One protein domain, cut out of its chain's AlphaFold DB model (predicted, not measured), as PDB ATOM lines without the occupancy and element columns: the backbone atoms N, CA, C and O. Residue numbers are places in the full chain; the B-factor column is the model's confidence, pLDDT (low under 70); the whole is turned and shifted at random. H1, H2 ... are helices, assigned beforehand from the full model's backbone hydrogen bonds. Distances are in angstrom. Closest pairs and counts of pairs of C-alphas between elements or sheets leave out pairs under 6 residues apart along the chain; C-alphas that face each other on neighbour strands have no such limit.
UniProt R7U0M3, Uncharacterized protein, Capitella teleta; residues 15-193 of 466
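This is residues 15 to 193 of the 466 residues of an uncharacterized protein of Capitella teleta (UniProt R7U0M3). Two helical lobes are joined by one long helix, H6: H2, H3, H4 and H5 gather at its start, H1, H7 and H8 towards its far end. The link from H1 to H2 arches between the lobes, and its residues 43 to 54 stick out. The printed part has 179 residues with eight named helices, H1 to H8 in chain order, and no named strand; its class is all helix. It is loose, with a radius of gyration of the C-alphas of 19.5 A and spans of 57 by 42 by 34 A.

H6, residues 137 to 156, is 28.7 A long, from C-alpha 137 at (61.470, 103.988, 85.305) to C-alpha 156 at (87.670, 110.205, 95.294). H1 is residues 19 to 36, 26.0 A; H2 55 to 69, 20.9 A; H3 75 to 90, 20.5 A, with a kink of 34 degrees near residue 82; H4 103 to 117, 21.1 A; H5 125 to 132; H7 164 to 174; H8 179 to 190.

H6 touches the hub, H4, at a steep tilt of 63 degrees, closest at C-alphas 137 and 106, 5.9 A. H2, H3 and H4 form an up and down bundle, each running against the one before. The hairpin H2 and H3 is closest at C-alphas 60 and 86, 6.8 A. H5 touches H4, C-alphas 125 and 110 being closest at 6.2 A. H6 only just touches H8, with 3 pairs of C-alphas within 8 A, closest 153 and 188, 6.4 A. H7 touches H8, closest at C-alphas 173 and 181, 5.6 A, and H1, closest at 165 and 25, 4.9 A. Every O i to N i+4 pair is within hydrogen-bond range except in H3, 10 of 12.

C-alphas 38 and 72 are farthest apart, 58.2 A. The printed part has no cut. The links H1 to H2 and H3 to H4 are long. Confidence is under 70 at residues 46 to 56, 157 to 159 and 176 to 193.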
ATOM      1  N   PRO A  15      90.177  95.464  94.015       83.50
ATOM      2  CA  PRO A  15      89.227  95.812  95.063       83.50
ATOM      3  C   PRO A  15      88.703  97.241  94.911       83.50
ATOM      4  O   PRO A  15      89.457  98.198  94.753       83.50
ATOM      5  N   GLY A  16      87.380  97.388  94.974       83.38
ATOM      6  CA  GLY A  16      86.722  98.690  94.879       83.38
ATOM      7  C   GLY A  16      86.567  99.235  93.458       83.38
ATOM      8  O   GLY A  16      85.994 100.315  93.330       83.38
ATOM      9  N   ARG A  17      87.011  98.514  92.420       84.94
ATOM     10  CA  ARG A  17      86.726  98.815  91.010       84.94
ATOM     11  C   ARG A  17      85.595  97.944  90.483       84.94
ATOM     12  O   ARG A  17      85.339  96.844  90.969       84.94
ATOM     13  N   SER A  18      84.891  98.459  89.482       89.06
ATOM     14  CA  SER A  18      83.843  97.722  88.784       89.06
ATOM     15  C   SER A  18      83.966  97.907  87.276       89.06
ATOM     16  O   SER A  18      84.489  98.915  86.807       89.06
ATOM     17  N   CYS A  19      83.429  96.975  86.482       86.69
ATOM     18  CA  CYS A  19      83.328  97.181  85.032       86.69
ATOM     19  C   CYS A  19      82.495  98.429  84.685       86.69
ATOM     20  O   CYS A  19      82.706  99.037  83.639       86.69
ATOM     21  N   ILE A  20      81.566  98.830  85.563       89.38
ATOM     22  CA  ILE A  20      80.798 100.066  85.394       89.38
ATOM     23  C   ILE A  20      81.712 101.291  85.495       89.38
ATOM     24  O   ILE A  20      81.523 102.209  84.703       89.38
ATOM     25  N   ASP A  21      82.739 101.274  86.354       90.38
ATOM     26  CA  ASP A  21      83.742 102.346  86.445       90.38
ATOM     27  C   ASP A  21      84.353 102.610  85.068       90.38
ATOM     28  O   ASP A  21      84.338 103.743  84.598       90.38
ATOM     29  N   HIS A  22      84.788 101.559  84.369       88.69
ATOM     30  CA  HIS A  22      85.395 101.683  83.041       88.69
ATOM     31  C   HIS A  22      84.403 102.188  81.985       88.69
ATOM     32  O   HIS A  22      84.748 103.055  81.182       88.69
ATOM     33  N   ILE A  23      83.159 101.691  81.997       89.12
ATOM     34  CA  ILE A  23      82.113 102.140  81.064       89.12
ATOM     35  C   ILE A  23      81.800 103.626  81.282       89.12
ATOM     36  O   ILE A  23      81.635 104.379  80.320       89.12
ATOM     37  N   VAL A  24      81.716 104.055  82.542       90.62
ATOM     38  CA  VAL A  24      81.456 105.450  82.907       90.62
ATOM     39  C   VAL A  24      82.628 106.335  82.502       90.62
ATOM     40  O   VAL A  24      82.387 107.344  81.844       90.62
ATOM     41  N   THR A  25      83.870 105.942  82.799       91.56
ATOM     42  CA  THR A  25      85.080 106.651  82.348       91.56
ATOM     43  C   THR A  25      85.065 106.854  80.839       91.56
ATOM     44  O   THR A  25      85.209 107.977  80.363       91.56
ATOM     45  N   LEU A  26      84.828 105.782  80.078       91.44
ATOM     46  CA  LEU A  26      84.828 105.840  78.622       91.44
ATOM     47  C   LEU A  26      83.754 106.795  78.095       91.44
ATOM     48  O   LEU A  26      84.029 107.622  77.230       91.44
ATOM     49  N   ARG A  27      82.537 106.726  78.644       90.00
ATOM     50  CA  ARG A  27      81.449 107.637  78.265       90.00
ATOM     51  C   ARG A  27      81.763 109.096  78.598       90.00
ATOM     52  O   ARG A  27      81.464 109.958  77.779       90.00
ATOM     53  N   LEU A  28      82.375 109.375  79.751       89.44
ATOM     54  CA  LEU A  28      82.791 110.734  80.116       89.44
ATOM     55  C   LEU A  28      83.819 111.287  79.120       89.44
ATOM     56  O   LEU A  28      83.689 112.427  78.683       89.44
ATOM     57  N   LEU A  29      84.795 110.469  78.710       91.31
ATOM     58  CA  LEU A  29      85.794 110.856  77.712       91.31
ATOM     59  C   LEU A  29      85.172 111.092  76.329       91.31
ATOM     60  O   LEU A  29      85.504 112.080  75.678       91.31
ATOM     61  N   ILE A  30      84.243 110.228  75.899       90.50
ATOM     62  CA  ILE A  30      83.501 110.403  74.639       90.50
ATOM     63  C   ILE A  30      82.727 111.720  74.655       90.50
ATOM     64  O   ILE A  30      82.864 112.512  73.725       90.50
ATOM     65  N   ASN A  31      81.955 111.981  75.713       87.56
ATOM     66  CA  ASN A  31      81.171 113.210  75.833       87.56
ATOM     67  C   ASN A  31      82.066 114.454  75.819       87.56
ATOM     68  O   ASN A  31      81.785 115.410  75.095       87.56
ATOM     69  N   PHE A  32      83.174 114.422  76.563       89.31
ATOM     70  CA  PHE A  32      84.148 115.508  76.579       89.31
ATOM     71  C   PHE A  32      84.714 115.777  75.176       89.31
ATOM     72  O   PHE A  32      84.684 116.918  74.711       89.31
ATOM     73  N   ALA A  33      85.167 114.735  74.471       91.25
ATOM     74  CA  ALA A  33      85.711 114.860  73.121       91.25
ATOM     75  C   ALA A  33      84.663 115.367  72.119       91.25
ATOM     76  O   ALA A  33      84.955 116.261  71.324       91.25
ATOM     77  N   MET A  34      83.424 114.866  72.199       87.56
ATOM     78  CA  MET A  34      82.303 115.341  71.383       87.56
ATOM     79  C   MET A  34      82.053 116.833  71.586       87.56
ATOM     80  O   MET A  34      81.917 117.572  70.610       87.56
ATOM     81  N   HIS A  35      82.031 117.293  72.838       86.25
ATOM     82  CA  HIS A  35      81.799 118.700  73.132       86.25
ATOM     83  C   HIS A  35      82.969 119.585  72.686       86.25
ATOM     84  O   HIS A  35      82.763 120.662  72.123       86.25
ATOM     85  N   LYS A  36      84.212 119.146  72.909       89.38
ATOM     86  CA  LYS A  36      85.412 119.864  72.450       89.38
ATOM     87  C   LYS A  36      85.631 119.771  70.939       89.38
ATOM     88  O   LYS A  36      86.455 120.508  70.408       89.38
ATOM     89  N   LYS A  37      84.857 118.929  70.242       91.81
ATOM     90  CA  LYS A  37      85.033 118.587  68.823       91.81
ATOM     91  C   LYS A  37      86.440 118.048  68.535       91.81
ATOM     92  O   LYS A  37      86.996 118.281  67.464       91.81
ATOM     93  N   GLU A  38      87.008 117.329  69.497       92.50
ATOM     94  CA  GLU A  38      88.322 116.701  69.388       92.50
ATOM     95  C   GLU A  38      88.196 115.246  68.932       92.50
ATOM     96  O   GLU A  38      87.183 114.578  69.148       92.50
ATOM     97  N   LYS A  39      89.243 114.744  68.272       92.75
ATOM     98  CA  LYS A  39      89.296 113.347  67.836       92.75
ATOM     99  C   LYS A  39      89.675 112.469  69.023       92.75
ATOM    100  O   LYS A  39      90.762 112.616  69.573       92.75
ATOM    101  N   LEU A  40      88.798 111.535  69.373       91.94
ATOM    102  CA  LEU A  40      89.054 110.518  70.385       91.94
ATOM    103  C   LEU A  40      89.230 109.160  69.706       91.94
ATOM    104  O   LEU A  40      88.333 108.693  69.008       91.94
ATOM    105  N   TYR A  41      90.378 108.530  69.935       90.62
ATOM    106  CA  TYR A  41      90.680 107.191  69.440       90.62
ATOM    107  C   TYR A  41      90.436 106.186  70.563       90.62
ATOM    108  O   TYR A  41      91.057 106.273  71.621       90.62
ATOM    109  N   ILE A  42      89.519 105.246  70.339       87.75
ATOM    110  CA  ILE A  42      89.183 104.189  71.294       87.75
ATOM    111  C   ILE A  42      89.407 102.860  70.598       87.75
ATOM    112  O   ILE A  42      88.761 102.572  69.595       87.75
ATOM    113  N   VAL A  43      90.284 102.036  71.162       85.25
ATOM    114  CA  VAL A  43      90.427 100.645  70.739       85.25
ATOM    115  C   VAL A  43      89.541  99.799  71.639       85.25
ATOM    116  O   VAL A  43      89.798  99.666  72.836       85.25
ATOM    117  N   TYR A  44      88.469  99.257  71.065       74.62
ATOM    118  CA  TYR A  44      87.616  98.286  71.736       74.62
ATOM    119  C   TYR A  44      87.919  96.898  71.183       74.62
ATOM    120  O   TYR A  44      87.683  96.628  70.007       74.62
ATOM    121  N   VAL A  45      88.453  96.025  72.033       76.75
ATOM    122  CA  VAL A  45      88.654  94.616  71.692       76.75
ATOM    123  C   VAL A  45      87.389  93.872  72.096       76.75
ATOM    124  O   VAL A  45      87.223  93.484  73.252       76.75
ATOM    125  N   ASP A  46      86.464  93.737  71.147       59.72
ATOM    126  CA  ASP A  46      85.257  92.944  71.350       59.72
ATOM    127  C   ASP A  46      85.575  91.461  71.167       59.72
ATOM    128  O   ASP A  46      85.860  90.988  70.062       59.72
ATOM    129  N   PHE A  47      85.490  90.699  72.251       60.22
ATOM    130  CA  PHE A  47      85.402  89.254  72.143       60.22
ATOM    131  C   PHE A  47      83.959  88.917  71.777       60.22
ATOM    132  O   PHE A  47      83.126  88.704  72.652       60.22
ATOM    133  N   SER A  48      83.671  88.818  70.479       48.94
ATOM    134  CA  SER A  48      82.344  88.550  69.893       48.94
ATOM    135  C   SER A  48      81.566  87.355  70.483       48.94
ATOM    136  O   SER A  48      80.366  87.226  70.255       48.94
ATOM    137  N   LYS A  49      82.208  86.490  71.281       54.62
ATOM    138  CA  LYS A  49      81.577  85.399  72.047       54.62
ATOM    139  C   LYS A  49      81.087  85.786  73.458       54.62
ATOM    140  O   LYS A  49      80.426  84.972  74.095       54.62
ATOM    141  N   ALA A  50      81.406  86.974  73.972       49.59
ATOM    142  CA  ALA A  50      81.177  87.349  75.371       49.59
ATOM    143  C   ALA A  50      79.852  88.100  75.618       49.59
ATOM    144  O   ALA A  50      79.303  88.023  76.722       49.59
ATOM    145  N   TYR A  51      79.288  88.781  74.610       48.94
ATOM    146  CA  TYR A  51      78.121  89.655  74.785       48.94
ATOM    147  C   TYR A  51      76.924  89.260  73.909       48.94
ATOM    148  O   TYR A  51      76.740  89.718  72.788       48.94
ATOM    149  N   ASP A  52      76.024  88.460  74.478       51.22
ATOM    150  CA  ASP A  52      74.714  88.165  73.883       51.22
ATOM    151  C   ASP A  52      73.754  89.374  73.996       51.22
ATOM    152  O   ASP A  52      72.949  89.481  74.935       51.22
ATOM    153  N   GLY A  53      73.814  90.290  73.025       50.62
ATOM    154  CA  GLY A  53      72.964  91.489  72.946       50.62
ATOM    155  C   GLY A  53      71.453  91.214  72.855       50.62
ATOM    156  O   GLY A  53      70.642  92.021  73.311       50.62
ATOM    157  N   GLU A  54      71.035  90.035  72.382       57.66
ATOM    158  CA  GLU A  54      69.614  89.661  72.248       57.66
ATOM    159  C   GLU A  54      68.890  89.358  73.582       57.66
ATOM    160  O   GLU A  54      67.693  89.053  73.607       57.66
ATOM    161  N   LYS A  55      69.578  89.400  74.731       65.12
ATOM    162  CA  LYS A  55      69.041  88.840  75.983       65.12
ATOM    163  C   LYS A  55      67.967  89.682  76.678       65.12
ATOM    164  O   LYS A  55      67.119  89.092  77.347       65.12
ATOM    165  N   LYS A  56      67.946  91.018  76.566       69.50
ATOM    166  CA  LYS A  56      67.014  91.844  77.376       69.50
ATOM    167  C   LYS A  56      65.549  91.645  76.974       69.50
ATOM    168  O   LYS A  56      64.722  91.364  77.840       69.50
ATOM    169  N   ALA A  57      65.244  91.666  75.675       72.62
ATOM    170  CA  ALA A  57      63.902  91.360  75.171       72.62
ATOM    171  C   ALA A  57      63.471  89.924  75.530       72.62
ATOM    172  O   ALA A  57      62.356  89.705  76.005       72.62
ATOM    173  N   LYS A  58      64.391  88.951  75.423       81.31
ATOM    174  CA  LYS A  58      64.145  87.554  75.824       81.31
ATOM    175  C   LYS A  58      63.792  87.420  77.313       81.31
ATOM    176  O   LYS A  58      62.990  86.559  77.668       81.31
ATOM    177  N   ARG A  59      64.329  88.270  78.201       79.12
ATOM    178  CA  ARG A  59      63.957  88.276  79.633       79.12
ATOM    179  C   ARG A  59      62.526  88.771  79.863       79.12
ATOM    180  O   ARG A  59      61.836  88.205  80.705       79.12
ATOM    181  N   VAL A  60      62.057  89.746  79.081       78.69
ATOM    182  CA  VAL A  60      60.650  90.191  79.113       78.69
ATOM    183  C   VAL A  60      59.722  89.060  78.696       78.69
ATOM    184  O   VAL A  60      58.745  88.782  79.381       78.69
ATOM    185  N   VAL A  61      60.067  88.354  77.618       85.88
ATOM    186  CA  VAL A  61      59.305  87.188  77.152       85.88
ATOM    187  C   VAL A  61      59.261  86.099  78.224       85.88
ATOM    188  O   VAL A  61      58.196  85.551  78.494       85.88
ATOM    189  N   LYS A  62      60.382  85.820  78.903       88.06
ATOM    190  CA  LYS A  62      60.412  84.871  80.030       88.06
ATOM    191  C   LYS A  62      59.505  85.303  81.184       88.06
ATOM    192  O   LYS A  62      58.789  84.458  81.713       88.06
ATOM    193  N   LEU A  63      59.498  86.589  81.546       90.31
ATOM    194  CA  LEU A  63      58.583  87.117  82.561       90.31
ATOM    195  C   LEU A  63      57.120  86.950  82.124       90.31
ATOM    196  O   LEU A  63      56.314  86.446  82.897       90.31
ATOM    197  N   ILE A  64      56.776  87.332  80.893       90.94
ATOM    198  CA  ILE A  64      55.409  87.200  80.367       90.94
ATOM    199  C   ILE A  64      54.970  85.729  80.377       90.94
ATOM    200  O   ILE A  64      53.863  85.428  80.814       90.94
ATOM    201  N   ASN A  65      55.851  84.809  79.976       93.12
ATOM    202  CA  ASN A  65      55.591  83.369  80.021       93.12
ATOM    203  C   ASN A  65      55.417  82.847  81.453       93.12
ATOM    204  O   ASN A  65      54.588  81.973  81.697       93.12
ATOM    205  N   PHE A  66      56.181  83.373  82.411       94.50
ATOM    206  CA  PHE A  66      55.999  83.048  83.822       94.50
ATOM    207  C   PHE A  66      54.628  83.522  84.322       94.50
ATOM    208  O   PHE A  66      53.888  82.737  84.910       94.50
ATOM    209  N   LEU A  67      54.260  84.774  84.044       94.62
ATOM    210  CA  LEU A  67      52.984  85.356  84.467       94.62
ATOM    211  C   LEU A  67      51.784  84.646  83.824       94.62
ATOM    212  O   LEU A  67      50.772  84.435  84.488       94.62
ATOM    213  N   SER A  68      51.900  84.240  82.556       94.44
ATOM    214  CA  SER A  68      50.820  83.567  81.828       94.44
ATOM    215  C   SER A  68      50.574  82.133  82.294       94.44
ATOM    216  O   SER A  68      49.426  81.694  82.256       94.44
ATOM    217  N   ARG A  69      51.621  81.424  82.739       96.81
ATOM    218  CA  ARG A  69      51.531  80.068  83.308       96.81
ATOM    219  C   ARG A  69      51.097  80.060  84.770       96.81
ATOM    220  O   ARG A  69      50.515  79.084  85.215       96.81
ATOM    221  N   ASN A  70      51.359  81.139  85.504       96.62
ATOM    222  CA  ASN A  70      51.066  81.248  86.933       96.62
ATOM    223  C   ASN A  70      49.962  82.284  87.185       96.62
ATOM    224  O   ASN A  70      50.158  83.237  87.944       96.62
ATOM    225  N   ARG A  71      48.804  82.136  86.524       95.12
ATOM    226  CA  ARG A  71      47.702  83.111  86.634       95.12
ATOM    227  C   ARG A  71      47.136  83.200  88.046       95.12
ATOM    228  O   ARG A  71      46.872  84.314  88.491       95.12
ATOM    229  N   ASP A  72      47.090  82.086  88.763       96.25
ATOM    230  CA  ASP A  72      46.492  82.007  90.102       96.25
ATOM    231  C   ASP A  72      47.463  82.405  91.222       96.25
ATOM    232  O   ASP A  72      47.077  82.517  92.383       96.25
ATOM    233  N   ALA A  73      48.737  82.661  90.895       96.62
ATOM    234  CA  ALA A  73      49.704  83.089  91.896       96.62
ATOM    235  C   ALA A  73      49.311  84.463  92.485       96.62
ATOM    236  O   ALA A  73      49.007  85.389  91.714       96.62
ATOM    237  N   PRO A  74      49.382  84.638  93.822       97.38
ATOM    238  CA  PRO A  74      49.094  85.914  94.466       97.38
ATOM    239  C   PRO A  74      49.948  87.049  93.897       97.38
ATOM    240  O   PRO A  74      51.134  86.864  93.599       97.38
ATOM    241  N   PHE A  75      49.369  88.248  93.796       96.56
ATOM    242  CA  PHE A  75      50.047  89.422  93.232       96.56
ATOM    243  C   PHE A  75      51.412  89.686  93.883       96.56
ATOM    244  O   PHE A  75      52.394  89.914  93.181       96.56
ATOM    245  N   LEU A  76      51.509  89.562  95.212       96.94
ATOM    246  CA  LEU A  76      52.761  89.758  95.952       96.94
ATOM    247  C   LEU A  76      53.889  88.823  95.485       96.94
ATOM    248  O   LEU A  76      55.046  89.238  95.432       96.94
ATOM    249  N   VAL A  77      53.570  87.581  95.110       97.50
ATOM    250  CA  VAL A  77      54.556  86.618  94.594       97.50
ATOM    251  C   VAL A  77      55.008  87.029  93.196       97.50
ATOM    252  O   VAL A  77      56.207  87.101  92.929       97.50
ATOM    253  N   LYS A  78      54.060  87.373  92.315       97.38
ATOM    254  CA  LYS A  78      54.372  87.853  90.962       97.38
ATOM    255  C   LYS A  78      55.219  89.127  90.998       97.38
ATOM    256  O   LYS A  78      56.181  89.234  90.241       97.38
ATOM    257  N   LYS A  79      54.908  90.054  91.911       97.25
ATOM    258  CA  LYS A  79      55.654  91.298  92.132       97.25
ATOM    259  C   LYS A  79      57.097  91.022  92.562       97.25
ATOM    260  O   LYS A  79      58.015  91.565  91.962       97.25
ATOM    261  N   LYS A  80      57.322  90.095  93.503       97.06
ATOM    262  CA  LYS A  80      58.683  89.679  93.897       97.06
ATOM    263  C   LYS A  80      59.493  89.127  92.721       97.06
ATOM    264  O   LYS A  80      60.663  89.467  92.572       97.06
ATOM    265  N   VAL A  81      58.882  88.297  91.872       95.88
ATOM    266  CA  VAL A  81      59.551  87.759  90.673       95.88
ATOM    267  C   VAL A  81      59.843  88.868  89.661       95.88
ATOM    268  O   VAL A  81      60.930  88.906  89.083       95.88
ATOM    269  N   PHE A  82      58.904  89.796  89.473       96.12
ATOM    270  CA  PHE A  82      59.095  90.975  88.634       96.12
ATOM    271  C   PHE A  82      60.291  91.815  89.105       96.12
ATOM    272  O   PHE A  82      61.180  92.105  88.303       96.12
ATOM    273  N   ASP A  83      60.357  92.145  90.395       95.69
ATOM    274  CA  ASP A  83      61.455  92.921  90.978       95.69
ATOM    275  C   ASP A  83      62.795  92.204  90.817       95.69
ATOM    276  O   ASP A  83      63.759  92.772  90.300       95.69
ATOM    277  N   ALA A  84      62.846  90.928  91.201       92.62
ATOM    278  CA  ALA A  84      64.080  90.156  91.207       92.62
ATOM    279  C   ALA A  84      64.632  89.894  89.802       92.62
ATOM    280  O   ALA A  84      65.846  89.909  89.613       92.62
ATOM    281  N   VAL A  85      63.765  89.643  88.817       89.56
ATOM    282  CA  VAL A  85      64.186  89.219  87.475       89.56
ATOM    283  C   VAL A  85      64.141  90.372  86.490       89.56
ATOM    284  O   VAL A  85      65.117  90.621  85.788       89.56
ATOM    285  N   PHE A  86      63.010  91.057  86.375       92.88
ATOM    286  CA  PHE A  86      62.809  92.036  85.314       92.88
ATOM    287  C   PHE A  86      63.434  93.382  85.663       92.88
ATOM    288  O   PHE A  86      64.195  93.916  84.853       92.88
ATOM    289  N   LEU A  87      63.174  93.901  86.867       93.38
ATOM    290  CA  LEU A  87      63.681  95.212  87.269       93.38
ATOM    291  C   LEU A  87      65.215  95.219  87.369       93.38
ATOM    292  O   LEU A  87      65.862  96.112  86.826       93.38
ATOM    293  N   THR A  88      65.820  94.187  87.958       90.25
ATOM    294  CA  THR A  88      67.290  94.029  87.981       90.25
ATOM    295  C   THR A  88      67.890  93.958  86.574       90.25
ATOM    296  O   THR A  88      68.935  94.546  86.304       90.25
ATOM    297  N   SER A  89      67.214  93.279  85.643       89.12
ATOM    298  CA  SER A  89      67.679  93.128  84.262       89.12
ATOM    299  C   SER A  89      67.588  94.414  83.454       89.12
ATOM    300  O   SER A  89      68.485  94.706  82.657       89.12
ATOM    301  N   ILE A  90      66.489  95.158  83.612       90.19
ATOM    302  CA  ILE A  90      66.296  96.409  82.887       90.19
ATOM    303  C   ILE A  90      67.203  97.495  83.457       90.19
ATOM    304  O   ILE A  90      67.780  98.230  82.675       90.19
ATOM    305  N   LEU A  91      67.412  97.544  84.776       91.19
ATOM    306  CA  LEU A  91      68.299  98.518  85.419       91.19
ATOM    307  C   LEU A  91      69.784  98.140  85.351       91.19
ATOM    308  O   LEU A  91      70.628  98.902  85.814       91.19
ATOM    309  N   TYR A  92      70.131  96.993  84.766       89.00
ATOM    310  CA  TYR A  92      71.525  96.587  84.633       89.00
ATOM    311  C   TYR A  92      72.342  97.623  83.841       89.00
ATOM    312  O   TYR A  92      72.035  97.900  82.671       89.00
ATOM    313  N   SER A  93      73.397  98.133  84.483       86.62
ATOM    314  CA  SER A  93      74.324  99.164  83.993       86.62
ATOM    315  C   SER A  93      73.718 100.556  83.789       86.62
ATOM    316  O   SER A  93      74.327 101.392  83.109       86.62
ATOM    317  N   CYS A  94      72.540 100.829  84.360       90.62
ATOM    318  CA  CYS A  94      71.888 102.132  84.235       90.62
ATOM    319  C   CYS A  94      72.655 103.293  84.883       90.62
ATOM    320  O   CYS A  94      72.461 104.447  84.503       90.62
ATOM    321  N   GLU A  95      73.608 102.986  85.758       90.31
ATOM    322  CA  GLU A  95      74.580 103.906  86.346       90.31
ATOM    323  C   GLU A  95      75.366 104.687  85.286       90.31
ATOM    324  O   GLU A  95      75.737 105.836  85.500       90.31
ATOM    325  N   SER A  96      75.585 104.075  84.119       86.31
ATOM    326  CA  SER A  96      76.309 104.689  83.002       86.31
ATOM    327  C   SER A  96      75.405 105.395  81.989       86.31
ATOM    328  O   SER A  96      75.892 106.035  81.055       86.31
ATOM    329  N   TRP A  97      74.082 105.277  82.127       83.62
ATOM    330  CA  TRP A  97      73.109 105.765  81.149       83.62
ATOM    331  C   TRP A  97      72.816 107.255  81.318       83.62
ATOM    332  O   TRP A  97      71.723 107.585  81.742       83.62
ATOM    333  N   PHE A  98      73.766 108.141  81.003       80.69
ATOM    334  CA  PHE A  98      73.629 109.606  81.110       80.69
ATOM    335  C   PHE A  98      72.373 110.185  80.411       80.69
ATOM    336  O   PHE A  98      71.244 109.999  80.848       80.69
ATOM    337  N   GLU A  99      72.519 110.884  79.290       76.06
ATOM    338  CA  GLU A  99      71.382 111.462  78.554       76.06
ATOM    339  C   GLU A  99      70.738 110.454  77.591       76.06
ATOM    340  O   GLU A  99      70.128 110.810  76.586       76.06
ATOM    341  N   THR A 100      70.898 109.155  77.859       79.25
ATOM    342  CA  THR A 100      70.394 108.123  76.951       79.25
ATOM    343  C   THR A 100      68.859 108.146  76.955       79.25
ATOM    344  O   THR A 100      68.267 108.069  78.033       79.25
ATOM    345  N   PRO A 101      68.188 108.221  75.788       82.00
ATOM    346  CA  PRO A 101      66.732 108.249  75.731       82.00
ATOM    347  C   PRO A 101      66.149 106.958  76.319       82.00
ATOM    348  O   PRO A 101      66.408 105.851  75.841       82.00
ATOM    349  N   VAL A 102      65.356 107.104  77.383       89.75
ATOM    350  CA  VAL A 102      64.784 105.985  78.153       89.75
ATOM    351  C   VAL A 102      63.387 105.581  77.682       89.75
ATOM    352  O   VAL A 102      62.814 104.637  78.220       89.75
ATOM    353  N   ASP A 103      62.832 106.242  76.667       90.19
ATOM    354  CA  ASP A 103      61.422 106.089  76.280       90.19
ATOM    355  C   ASP A 103      61.090 104.664  75.832       90.19
ATOM    356  O   ASP A 103      60.099 104.078  76.272       90.19
ATOM    357  N   LYS A 104      61.975 104.041  75.042       88.81
ATOM    358  CA  LYS A 104      61.812 102.640  74.614       88.81
ATOM    359  C   LYS A 104      61.800 101.673  75.807       88.81
ATOM    360  O   LYS A 104      61.017 100.724  75.829       88.81
ATOM    361  N   LEU A 105      62.630 101.929  76.819       89.88
ATOM    362  CA  LEU A 105      62.669 101.128  78.046       89.88
ATOM    363  C   LEU A 105      61.447 101.390  78.930       89.88
ATOM    364  O   LEU A 105      60.907 100.453  79.511       89.88
ATOM    365  N   GLN A 106      60.967 102.630  78.988       94.44
ATOM    366  CA  GLN A 106      59.755 102.995  79.717       94.44
ATOM    367  C   GLN A 106      58.516 102.312  79.123       94.44
ATOM    368  O   GLN A 106      57.675 101.816  79.872       94.44
ATOM    369  N   ILE A 107      58.414 102.226  77.791       93.44
ATOM    370  CA  ILE A 107      57.348 101.478  77.103       93.44
ATOM    371  C   ILE A 107      57.394  99.998  77.504       93.44
ATOM    372  O   ILE A 107      56.368  99.421  77.871       93.44
ATOM    373  N   MET A 108      58.586  99.396  77.491       92.06
ATOM    374  CA  MET A 108      58.796  98.004  77.893       92.06
ATOM    375  C   MET A 108      58.427  97.766  79.366       92.06
ATOM    376  O   MET A 108      57.728  96.803  79.678       92.06
ATOM    377  N   PHE A 109      58.836  98.669  80.260       95.50
ATOM    378  CA  PHE A 109      58.508  98.636  81.685       95.50
ATOM    379  C   PHE A 109      56.994  98.716  81.923       95.50
ATOM    380  O   PHE A 109      56.429  97.868  82.609       95.50
ATOM    381  N   ASN A 110      56.311  99.663  81.274       96.25
ATOM    382  CA  ASN A 110      54.859  99.820  81.386       96.25
ATOM    383  C   ASN A 110      54.101  98.607  80.827       96.25
ATOM    384  O   ASN A 110      53.098  98.183  81.398       96.25
ATOM    385  N   SER A 111      54.579  98.018  79.727       94.81
ATOM    386  CA  SER A 111      54.000  96.793  79.162       94.81
ATOM    387  C   SER A 111      54.118  95.605  80.125       94.81
ATOM    388  O   SER A 111      53.163  94.843  80.303       94.81
ATOM    389  N   ALA A 112      55.263  95.481  80.796       95.25
ATOM    390  CA  ALA A 112      55.494  94.437  81.782       95.25
ATOM    391  C   ALA A 112      54.633  94.639  83.045       95.25
ATOM    392  O   ALA A 112      54.057  93.669  83.530       95.25
ATOM    393  N   LEU A 113      54.447  95.880  83.518       96.94
ATOM    394  CA  LEU A 113      53.534  96.195  84.629       96.94
ATOM    395  C   LEU A 113      52.071  95.872  84.306       96.94
ATOM    396  O   LEU A 113      51.366  95.286  85.122       96.94
ATOM    397  N   LYS A 114      51.613  96.192  83.091       96.88
ATOM    398  CA  LYS A 114      50.262  95.816  82.643       96.88
ATOM    399  C   LYS A 114      50.068  94.303  82.639       96.88
ATOM    400  O   LYS A 114      49.033  93.810  83.075       96.88
ATOM    401  N   SER A 115      51.091  93.576  82.191       95.19
ATOM    402  CA  SER A 115      51.095  92.110  82.204       95.19
ATOM    403  C   SER A 115      51.104  91.554  83.630       95.19
ATOM    404  O   SER A 115      50.431  90.563  83.898       95.19
ATOM    405  N   LEU A 116      51.822  92.204  84.552       96.69
ATOM    406  CA  LEU A 116      51.873  91.847  85.971       96.69
ATOM    407  C   LEU A 116      50.500  91.976  86.650       96.69
ATOM    408  O   LEU A 116      50.113  91.083  87.401       96.69
ATOM    409  N   LEU A 117      49.765  93.052  86.355       96.62
ATOM    410  CA  LEU A 117      48.409  93.294  86.862       96.62
ATOM    411  C   LEU A 117      47.324  92.481  86.138       96.62
ATOM    412  O   LEU A 117      46.195  92.414  86.613       96.62
ATOM    413  N   GLY A 118      47.628  91.897  84.976       95.44
ATOM    414  CA  GLY A 118      46.631  91.218  84.144       95.44
ATOM    415  C   GLY A 118      45.618  92.167  83.488       95.44
ATOM    416  O   GLY A 118      44.508  91.751  83.168       95.44
ATOM    417  N   VAL A 119      45.980  93.438  83.280       97.12
ATOM    418  CA  VAL A 119      45.093  94.455  82.685       97.12
ATOM    419  C   VAL A 119      45.280  94.576  81.169       97.12
ATOM    420  O   VAL A 119      46.275  94.131  80.591       97.12
ATOM    421  N   ARG A 120      44.315  95.213  80.493       97.50
ATOM    422  CA  ARG A 120      44.367  95.451  79.043       97.50
ATOM    423  C   ARG A 120      45.538  96.371  78.672       97.50
ATOM    424  O   ARG A 120      45.922  97.269  79.418       97.50
ATOM    425  N   LYS A 121      46.070  96.214  77.454       95.75
ATOM    426  CA  LYS A 121      47.149  97.079  76.931       95.75
ATOM    427  C   LYS A 121      46.749  98.560  76.860       95.75
ATOM    428  O   LYS A 121      47.626  99.416  76.963       95.75
ATOM    429  N   THR A 122      45.456  98.852  76.723       97.75
ATOM    430  CA  THR A 122      44.882 100.207  76.659       97.75
ATOM    431  C   THR A 122      44.759 100.896  78.017       97.75
ATOM    432  O   THR A 122      44.551 102.104  78.051       97.75
ATOM    433  N   THR A 123      44.917 100.176  79.135       98.38
ATOM    434  CA  THR A 123      44.827 100.771  80.476       98.38
ATOM    435  C   THR A 123      45.857 101.901  80.636       98.38
ATOM    436  O   THR A 123      47.009 101.730  80.218       98.38
ATOM    437  N   PRO A 124      45.505 103.057  81.228       98.50
ATOM    438  CA  PRO A 124      46.454 104.147  81.447       98.50
ATOM    439  C   PRO A 124      47.681 103.707  82.261       98.50
ATOM    440  O   PRO A 124      47.559 103.055  83.298       98.50
ATOM    441  N   ASN A 125      48.883 104.082  81.803       98.38
ATOM    442  CA  ASN A 125      50.140 103.685  82.458       98.38
ATOM    443  C   ASN A 125      50.241 104.233  83.890       98.38
ATOM    444  O   ASN A 125      50.732 103.535  84.771       98.38
ATOM    445  N   ILE A 126      49.754 105.457  84.125       98.06
ATOM    446  CA  ILE A 126      49.799 106.105  85.442       98.06
ATOM    447  C   ILE A 126      49.019 105.317  86.500       98.06
ATOM    448  O   ILE A 126      49.516 105.124  87.603       98.06
ATOM    449  N   LEU A 127      47.856 104.769  86.136       98.12
ATOM    450  CA  LEU A 127      47.048 103.950  87.036       98.12
ATOM    451  C   LEU A 127      47.776 102.647  87.395       98.12
ATOM    452  O   LEU A 127      47.807 102.258  88.554       98.12
ATOM    453  N   CYS A 128      48.434 102.017  86.415       98.44
ATOM    454  CA  CYS A 128      49.215 100.799  86.647       98.44
ATOM    455  C   CYS A 128      50.398 101.043  87.599       98.44
ATOM    456  O   CYS A 128      50.723 100.181  88.413       98.44
ATOM    457  N   LEU A 129      51.047 102.208  87.486       98.06
ATOM    458  CA  LEU A 129      52.149 102.621  88.358       98.06
ATOM    459  C   LEU A 129      51.677 102.823  89.802       98.06
ATOM    460  O   LEU A 129      52.292 102.272  90.713       98.06
ATOM    461  N   ILE A 130      50.572 103.556  89.990       97.88
ATOM    462  CA  ILE A 130      49.969 103.812  91.307       97.88
ATOM    463  C   ILE A 130      49.558 102.494  91.966       97.88
ATOM    464  O   ILE A 130      50.000 102.214  93.075       97.88
ATOM    465  N   GLU A 131      48.802 101.656  91.253       98.19
ATOM    466  CA  GLU A 131      48.287 100.387  91.782       98.19
ATOM    467  C   GLU A 131      49.412  99.431  92.193       98.19
ATOM    468  O   GLU A 131      49.363  98.777  93.230       98.19
ATOM    469  N   CYS A 132      50.488  99.370  91.404       97.31
ATOM    470  CA  CYS A 132      51.625  98.527  91.749       97.31
ATOM    471  C   CYS A 132      52.554  99.147  92.809       97.31
ATOM    472  O   CYS A 132      53.442  98.448  93.312       97.31
ATOM    473  N   GLY A 133      52.409 100.438  93.117       97.38
ATOM    474  CA  GLY A 133      53.337 101.195  93.955       97.38
ATOM    475  C   GLY A 133      54.726 101.367  93.327       97.38
ATOM    476  O   GLY A 133      55.723 101.264  94.040       97.38
ATOM    477  N   TYR A 134      54.813 101.582  92.007       97.69
ATOM    478  CA  TYR A 134      56.075 101.909  91.325       97.69
ATOM    479  C   TYR A 134      56.094 103.366  90.842       97.69
ATOM    480  O   TYR A 134      55.136 103.813  90.215       97.69
ATOM    481  N   PRO A 135      57.207 104.099  91.021       97.38
ATOM    482  CA  PRO A 135      57.456 105.327  90.281       97.38
ATOM    483  C   PRO A 135      57.817 105.022  88.809       97.38
ATOM    484  O   PRO A 135      58.121 103.876  88.458       97.38
ATOM    485  N   PRO A 136      57.842 106.041  87.927       97.00
ATOM    486  CA  PRO A 136      58.347 105.900  86.559       97.00
ATOM    487  C   PRO A 136      59.785 105.350  86.509       97.00
ATOM    488  O   PRO A 136      60.591 105.622  87.397       97.00
ATOM    489  N   LEU A 137      60.159 104.648  85.432       95.19
ATOM    490  CA  LEU A 137      61.470 103.988  85.305       95.19
ATOM    491  C   LEU A 137      62.632 104.986  85.407       95.19
ATOM    492  O   LEU A 137      63.670 104.685  85.994       95.19
ATOM    493  N   LYS A 138      62.433 106.199  84.880       92.81
ATOM    494  CA  LYS A 138      63.407 107.297  84.957       92.81
ATOM    495  C   LYS A 138      63.838 107.595  86.398       92.81
ATOM    496  O   LYS A 138      64.995 107.936  86.617       92.81
ATOM    497  N   PHE A 139      62.941 107.428  87.372       93.44
ATOM    498  CA  PHE A 139      63.261 107.611  88.786       93.44
ATOM    499  C   PHE A 139      64.276 106.570  89.270       93.44
ATOM    500  O   PHE A 139      65.291 106.933  89.854       93.44
ATOM    501  N   TYR A 140      64.052 105.289  88.963       94.12
ATOM    502  CA  TYR A 140      64.973 104.210  89.331       94.12
ATOM    503  C   TYR A 140      66.359 104.383  88.711       94.12
ATOM    504  O   TYR A 140      67.362 104.181  89.391       94.12
ATOM    505  N   ILE A 141      66.414 104.790  87.441       92.12
ATOM    506  CA  ILE A 141      67.674 105.056  86.740       92.12
ATOM    507  C   ILE A 141      68.432 106.192  87.432       92.12
ATOM    508  O   ILE A 141      69.590 106.011  87.806       92.12
ATOM    509  N   LYS A 142      67.766 107.330  87.679       89.50
ATOM    510  CA  LYS A 142      68.377 108.464  88.388       89.50
ATOM    511  C   LYS A 142      68.846 108.081  89.788       89.50
ATOM    512  O   LYS A 142      69.926 108.488  90.201       89.50
ATOM    513  N   GLU A 143      68.067 107.288  90.513       89.44
ATOM    514  CA  GLU A 143      68.434 106.842  91.855       89.44
ATOM    515  C   GLU A 143      69.666 105.924  91.840       89.44
ATOM    516  O   GLU A 143      70.563 106.098  92.664       89.44
ATOM    517  N   GLN A 144      69.770 104.994  90.886       90.56
ATOM    518  CA  GLN A 144      70.956 104.140  90.745       90.56
ATOM    519  C   GLN A 144      72.197 104.937  90.347       90.56
ATOM    520  O   GLN A 144      73.251 104.783  90.965       90.56
ATOM    521  N   GLN A 145      72.062 105.850  89.384       90.25
ATOM    522  CA  GLN A 145      73.125 106.782  89.007       90.25
ATOM    523  C   GLN A 145      73.594 107.588  90.211       90.25
ATOM    524  O   GLN A 145      74.784 107.624  90.512       90.25
ATOM    525  N   ARG A 146      72.655 108.174  90.956       85.75
ATOM    526  CA  ARG A 146      72.954 108.948  92.158       85.75
ATOM    527  C   ARG A 146      73.710 108.108  93.184       85.75
ATOM    528  O   ARG A 146      74.743 108.550  93.675       85.75
ATOM    529  N   ARG A 147      73.248 106.890  93.489       86.56
ATOM    530  CA  ARG A 147      73.934 105.969  94.416       86.56
ATOM    531  C   ARG A 147      75.353 105.653  93.963       86.56
ATOM    532  O   ARG A 147      76.270 105.669  94.781       86.56
ATOM    533  N   TYR A 148      75.526 105.368  92.680       90.62
ATOM    534  CA  TYR A 148      76.816 105.062  92.084       90.62
ATOM    535  C   TYR A 148      77.782 106.250  92.166       90.62
ATOM    536  O   TYR A 148      78.868 106.117  92.730       90.62
ATOM    537  N   PHE A 149      77.363 107.438  91.727       86.12
ATOM    538  CA  PHE A 149      78.193 108.640  91.809       86.12
ATOM    539  C   PHE A 149      78.488 109.042  93.255       86.12
ATOM    540  O   PHE A 149      79.626 109.380  93.562       86.12
ATOM    541  N   CYS A 150      77.530 108.917  94.181       82.44
ATOM    542  CA  CYS A 150      77.796 109.121  95.606       82.44
ATOM    543  C   CYS A 150      78.926 108.210  96.113       82.44
ATOM    544  O   CYS A 150      79.790 108.675  96.852       82.44
ATOM    545  N   LYS A 151      78.954 106.932  95.709       85.88
ATOM    546  CA  LYS A 151      80.046 106.016  96.080       85.88
ATOM    547  C   LYS A 151      81.385 106.468  95.500       85.88
ATOM    548  O   LYS A 151      82.374 106.465  96.229       85.88
ATOM    549  N   ILE A 152      81.413 106.890  94.235       85.62
ATOM    550  CA  ILE A 152      82.637 107.383  93.584       85.62
ATOM    551  C   ILE A 152      83.164 108.632  94.277       85.62
ATOM    552  O   ILE A 152      84.344 108.676  94.598       85.62
ATOM    553  N   PHE A 153      82.312 109.620  94.553       81.19
ATOM    554  CA  PHE A 153      82.739 110.861  95.203       81.19
ATOM    555  C   PHE A 153      83.256 110.623  96.622       81.19
ATOM    556  O   PHE A 153      84.237 111.226  97.047       81.19
ATOM    557  N   VAL A 154      82.643 109.699  97.365       79.75
ATOM    558  CA  VAL A 154      83.167 109.312  98.680       79.75
ATOM    559  C   VAL A 154      84.532 108.627  98.554       79.75
ATOM    560  O   VAL A 154      85.369 108.809  99.437       79.75
ATOM    561  N   ARG A 155      84.773 107.869  97.474       80.12
ATOM    562  CA  ARG A 155      86.073 107.245  97.183       80.12
ATOM    563  C   ARG A 155      87.117 108.287  96.770       80.12
ATOM    564  O   ARG A 155      88.233 108.237  97.268       80.12
ATOM    565  N   SER A 156      86.750 109.244  95.918       74.62
ATOM    566  CA  SER A 156      87.670 110.205  95.294       74.62
ATOM    567  C   SER A 156      88.401 111.107  96.283       74.62
ATOM    568  O   SER A 156      89.486 111.574  95.975       74.62
ATOM    569  N   HIS A 157      87.845 111.331  97.475       68.88
ATOM    570  CA  HIS A 157      88.503 112.119  98.522       68.88
ATOM    571  C   HIS A 157      89.808 111.493  99.045       68.88
ATOM    572  O   HIS A 157      90.605 112.194  99.653       68.88
ATOM    573  N   ASN A 158      90.020 110.193  98.814       67.31
ATOM    574  CA  ASN A 158      91.180 109.445  99.305       67.31
ATOM    575  C   ASN A 158      92.011 108.813  98.177       67.31
ATOM    576  O   ASN A 158      92.883 107.998  98.466       67.31
ATOM    577  N   VAL A 159      91.684 109.083  96.912       67.25
ATOM    578  CA  VAL A 159      92.302 108.403  95.767       67.25
ATOM    579  C   VAL A 159      93.139 109.392  94.976       67.25
ATOM    580  O   VAL A 159      92.680 110.497  94.691       67.25
ATOM    581  N   ASP A 160      94.348 108.962  94.617       73.12
ATOM    582  CA  ASP A 160      95.271 109.712  93.773       73.12
ATOM    583  C   ASP A 160      94.627 110.133  92.445       73.12
ATOM    584  O   ASP A 160      93.794 109.429  91.862       73.12
ATOM    585  N   LEU A 161      95.055 111.294  91.944       74.56
ATOM    586  CA  LEU A 161      94.633 111.873  90.662       74.56
ATOM    587  C   LEU A 161      94.882 110.946  89.456       74.56
ATOM    588  O   LEU A 161      94.287 111.161  88.401       74.56
ATOM    589  N   ASP A 162      95.694 109.903  89.630       83.38
ATOM    590  CA  ASP A 162      96.004 108.886  88.623       83.38
ATOM    591  C   ASP A 162      94.840 107.915  88.348       83.38
ATOM    592  O   ASP A 162      94.900 107.106  87.421       83.38
ATOM    593  N   ASP A 163      93.751 107.977  89.120       87.62
ATOM    594  CA  ASP A 163      92.546 107.200  88.845       87.62
ATOM    595  C   ASP A 163      91.875 107.662  87.531       87.62
ATOM    596  O   ASP A 163      91.336 108.774  87.479       87.62
ATOM    597  N   PRO A 164      91.774 106.800  86.494       88.88
ATOM    598  CA  PRO A 164      91.228 107.196  85.193       88.88
ATOM    599  C   PRO A 164      89.791 107.722  85.254       88.88
ATOM    600  O   PRO A 164      89.406 108.590  84.469       88.88
ATOM    601  N   LEU A 165      88.979 107.204  86.183       89.69
ATOM    602  CA  LEU A 165      87.603 107.651  86.374       89.69
ATOM    603  C   LEU A 165      87.559 109.045  86.999       89.69
ATOM    604  O   LEU A 165      86.768 109.881  86.563       89.69
ATOM    605  N   ILE A 166      88.401 109.300  88.002       89.31
ATOM    606  CA  ILE A 166      88.479 110.613  88.656       89.31
ATOM    607  C   ILE A 166      89.034 111.648  87.686       89.31
ATOM    608  O   ILE A 166      88.470 112.735  87.577       89.31
ATOM    609  N   PHE A 167      90.055 111.285  86.913       90.06
ATOM    610  CA  PHE A 167      90.590 112.114  85.841       90.06
ATOM    611  C   PHE A 167      89.518 112.481  84.803       90.06
ATOM    612  O   PHE A 167      89.293 113.664  84.535       90.06
ATOM    613  N   ALA A 168      88.791 111.495  84.263       90.25
ATOM    614  CA  ALA A 168      87.726 111.747  83.290       90.25
ATOM    615  C   ALA A 168      86.597 112.614  83.874       90.25
ATOM    616  O   ALA A 168      86.064 113.493  83.195       90.25
ATOM    617  N   LEU A 169      86.255 112.409  85.148       88.00
ATOM    618  CA  LEU A 169      85.263 113.219  85.851       88.00
ATOM    619  C   LEU A 169      85.746 114.661  86.065       88.00
ATOM    620  O   LEU A 169      84.974 115.603  85.879       88.00
ATOM    621  N   HIS A 170      87.020 114.853  86.409       86.31
ATOM    622  CA  HIS A 170      87.637 116.170  86.553       86.31
ATOM    623  C   HIS A 170      87.663 116.923  85.218       86.31
ATOM    624  O   HIS A 170      87.304 118.101  85.164       86.31
ATOM    625  N   LEU A 171      88.035 116.248  84.126       88.88
ATOM    626  CA  LEU A 171      87.979 116.810  82.775       88.88
ATOM    627  C   LEU A 171      86.566 117.284  82.431       88.88
ATOM    628  O   LEU A 171      86.377 118.429  82.019       88.88
ATOM    629  N   HIS A 172      85.566 116.427  82.652       84.88
ATOM    630  CA  HIS A 172      84.178 116.738  82.319       84.88
ATOM    631  C   HIS A 172      83.616 117.891  83.166       84.88
ATOM    632  O   HIS A 172      82.948 118.783  82.646       84.88
ATOM    633  N   THR A 173      83.909 117.919  84.468       82.75
ATOM    634  CA  THR A 173      83.437 118.981  85.375       82.75
ATOM    635  C   THR A 173      84.112 120.326  85.110       82.75
ATOM    636  O   THR A 173      83.450 121.366  85.149       82.75
ATOM    637  N   SER A 174      85.404 120.310  84.774       83.12
ATOM    638  CA  SER A 174      86.183 121.507  84.434       83.12
ATOM    639  C   SER A 174      85.753 122.123  83.103       83.12
ATOM    640  O   SER A 174      85.839 123.336  82.918       83.12
ATOM    641  N   ALA A 175      85.237 121.308  82.182       78.62
ATOM    642  CA  ALA A 175      84.794 121.770  80.875       78.62
ATOM    643  C   ALA A 175      83.495 122.613  80.921       78.62
ATOM    644  O   ALA A 175      83.249 123.353  79.970       78.62
ATOM    645  N   ARG A 176      82.698 122.563  82.011       64.31
ATOM    646  CA  ARG A 176      81.415 123.296  82.198       64.31
ATOM    647  C   ARG A 176      80.435 123.169  81.017       64.31
ATOM    648  O   ARG A 176      79.777 124.137  80.643       64.31
ATOM    649  N   THR A 177      80.334 121.993  80.413       58.09
ATOM    650  CA  THR A 177      79.773 121.876  79.061       58.09
ATOM    651  C   THR A 177      78.267 121.637  78.960       58.09
ATOM    652  O   THR A 177      77.717 121.778  77.876       58.09
ATOM    653  N   ASP A 178      77.557 121.320  80.044       61.84
ATOM    654  CA  ASP A 178      76.142 120.914  79.960       61.84
ATOM    655  C   ASP A 178      75.442 120.825  81.334       61.84
ATOM    656  O   ASP A 178      76.070 120.830  82.399       61.84
ATOM    657  N   LEU A 179      74.104 120.745  81.311       60.44
ATOM    658  CA  LEU A 179      73.226 120.600  82.486       60.44
ATOM    659  C   LEU A 179      73.576 119.365  83.336       60.44
ATOM    660  O   LEU A 179      73.457 119.399  84.559       60.44
ATOM    661  N   VAL A 180      74.062 118.292  82.708       62.09
ATOM    662  CA  VAL A 180      74.523 117.081  83.403       62.09
ATOM    663  C   VAL A 180      75.830 117.330  84.149       62.09
ATOM    664  O   VAL A 180      75.958 116.888  85.290       62.09
ATOM    665  N   SER A 181      76.764 118.107  83.586       60.59
ATOM    666  CA  SER A 181      77.934 118.582  84.336       60.59
ATOM    667  C   SER A 181      77.529 119.438  85.531       60.59
ATOM    668  O   SER A 181      78.185 119.373  86.567       60.59
ATOM    669  N   GLN A 182      76.440 120.210  85.434       63.66
ATOM    670  CA  GLN A 182      75.908 120.951  86.578       63.66
ATOM    671  C   GLN A 182      75.294 120.020  87.626       63.66
ATOM    672  O   GLN A 182      75.654 120.160  88.788       63.66
ATOM    673  N   GLU A 183      74.454 119.045  87.258       64.50
ATOM    674  CA  GLU A 183      73.903 118.066  88.211       64.50
ATOM    675  C   GLU A 183      75.015 117.228  88.869       64.50
ATOM    676  O   GLU A 183      74.996 117.042  90.085       64.50
ATOM    677  N   LEU A 184      76.026 116.782  88.111       64.12
ATOM    678  CA  LEU A 184      77.179 116.039  88.631       64.12
ATOM    679  C   LEU A 184      78.086 116.913  89.497       64.12
ATOM    680  O   LEU A 184      78.477 116.478  90.574       64.12
ATOM    681  N   ALA A 185      78.387 118.150  89.095       61.50
ATOM    682  CA  ALA A 185      79.178 119.079  89.902       61.50
ATOM    683  C   ALA A 185      78.411 119.573  91.136       61.50
ATOM    684  O   ALA A 185      79.022 119.928  92.141       61.50
ATOM    685  N   GLN A 186      77.082 119.628  91.084       64.88
ATOM    686  CA  GLN A 186      76.235 119.955  92.227       64.88
ATOM    687  C   GLN A 186      76.111 118.742  93.157       64.88
ATOM    688  O   GLN A 186      76.181 118.912  94.369       64.88
ATOM    689  N   ALA A 187      76.033 117.520  92.624       61.50
ATOM    690  CA  ALA A 187      76.138 116.286  93.401       61.50
ATOM    691  C   ALA A 187      77.526 116.125  94.044       61.50
ATOM    692  O   ALA A 187      77.596 115.745  95.209       61.50
ATOM    693  N   ALA A 188      78.602 116.478  93.333       57.44
ATOM    694  CA  ALA A 188      79.978 116.498  93.830       57.44
ATOM    695  C   ALA A 188      80.164 117.544  94.935       57.44
ATOM    696  O   ALA A 188      80.670 117.226  96.001       57.44
ATOM    697  N   ARG A 189      79.678 118.777  94.726       60.56
ATOM    698  CA  ARG A 189      79.707 119.840  95.746       60.56
ATOM    699  C   ARG A 189      78.909 119.462  96.991       60.56
ATOM    700  O   ARG A 189      79.400 119.623  98.101       60.56
ATOM    701  N   ARG A 190      77.730 118.858  96.819       58.84
ATOM    702  CA  ARG A 190      76.956 118.266  97.922       58.84
ATOM    703  C   ARG A 190      77.705 117.105  98.591       58.84
ATOM    704  O   ARG A 190      77.552 116.878  99.782       58.84
ATOM    705  N   ALA A 191      78.530 116.372  97.847       54.09
ATOM    706  CA  ALA A 191      79.392 115.313  98.362       54.09
ATOM    707  C   ALA A 191      80.713 115.814  98.972       54.09
ATOM    708  O   ALA A 191      81.521 114.970  99.333       54.09
ATOM    709  N   ASN A 192      80.928 117.127  99.131       57.72
ATOM    710  CA  ASN A 192      82.025 117.671  99.945       57.72
ATOM    711  C   ASN A 192      81.571 118.043 101.374       57.72
ATOM    712  O   ASN A 192      82.413 118.219 102.247       57.72
ATOM    713  N   SER A 193      80.261 118.096 101.660       68.06
ATOM    714  CA  SER A 193      79.700 118.282 103.013       68.06
ATOM    715  C   SER A 193      79.243 116.953 103.622       68.06
ATOM    716  O   SER A 193      78.115 116.790 104.093       68.06
TER     717      SER A 193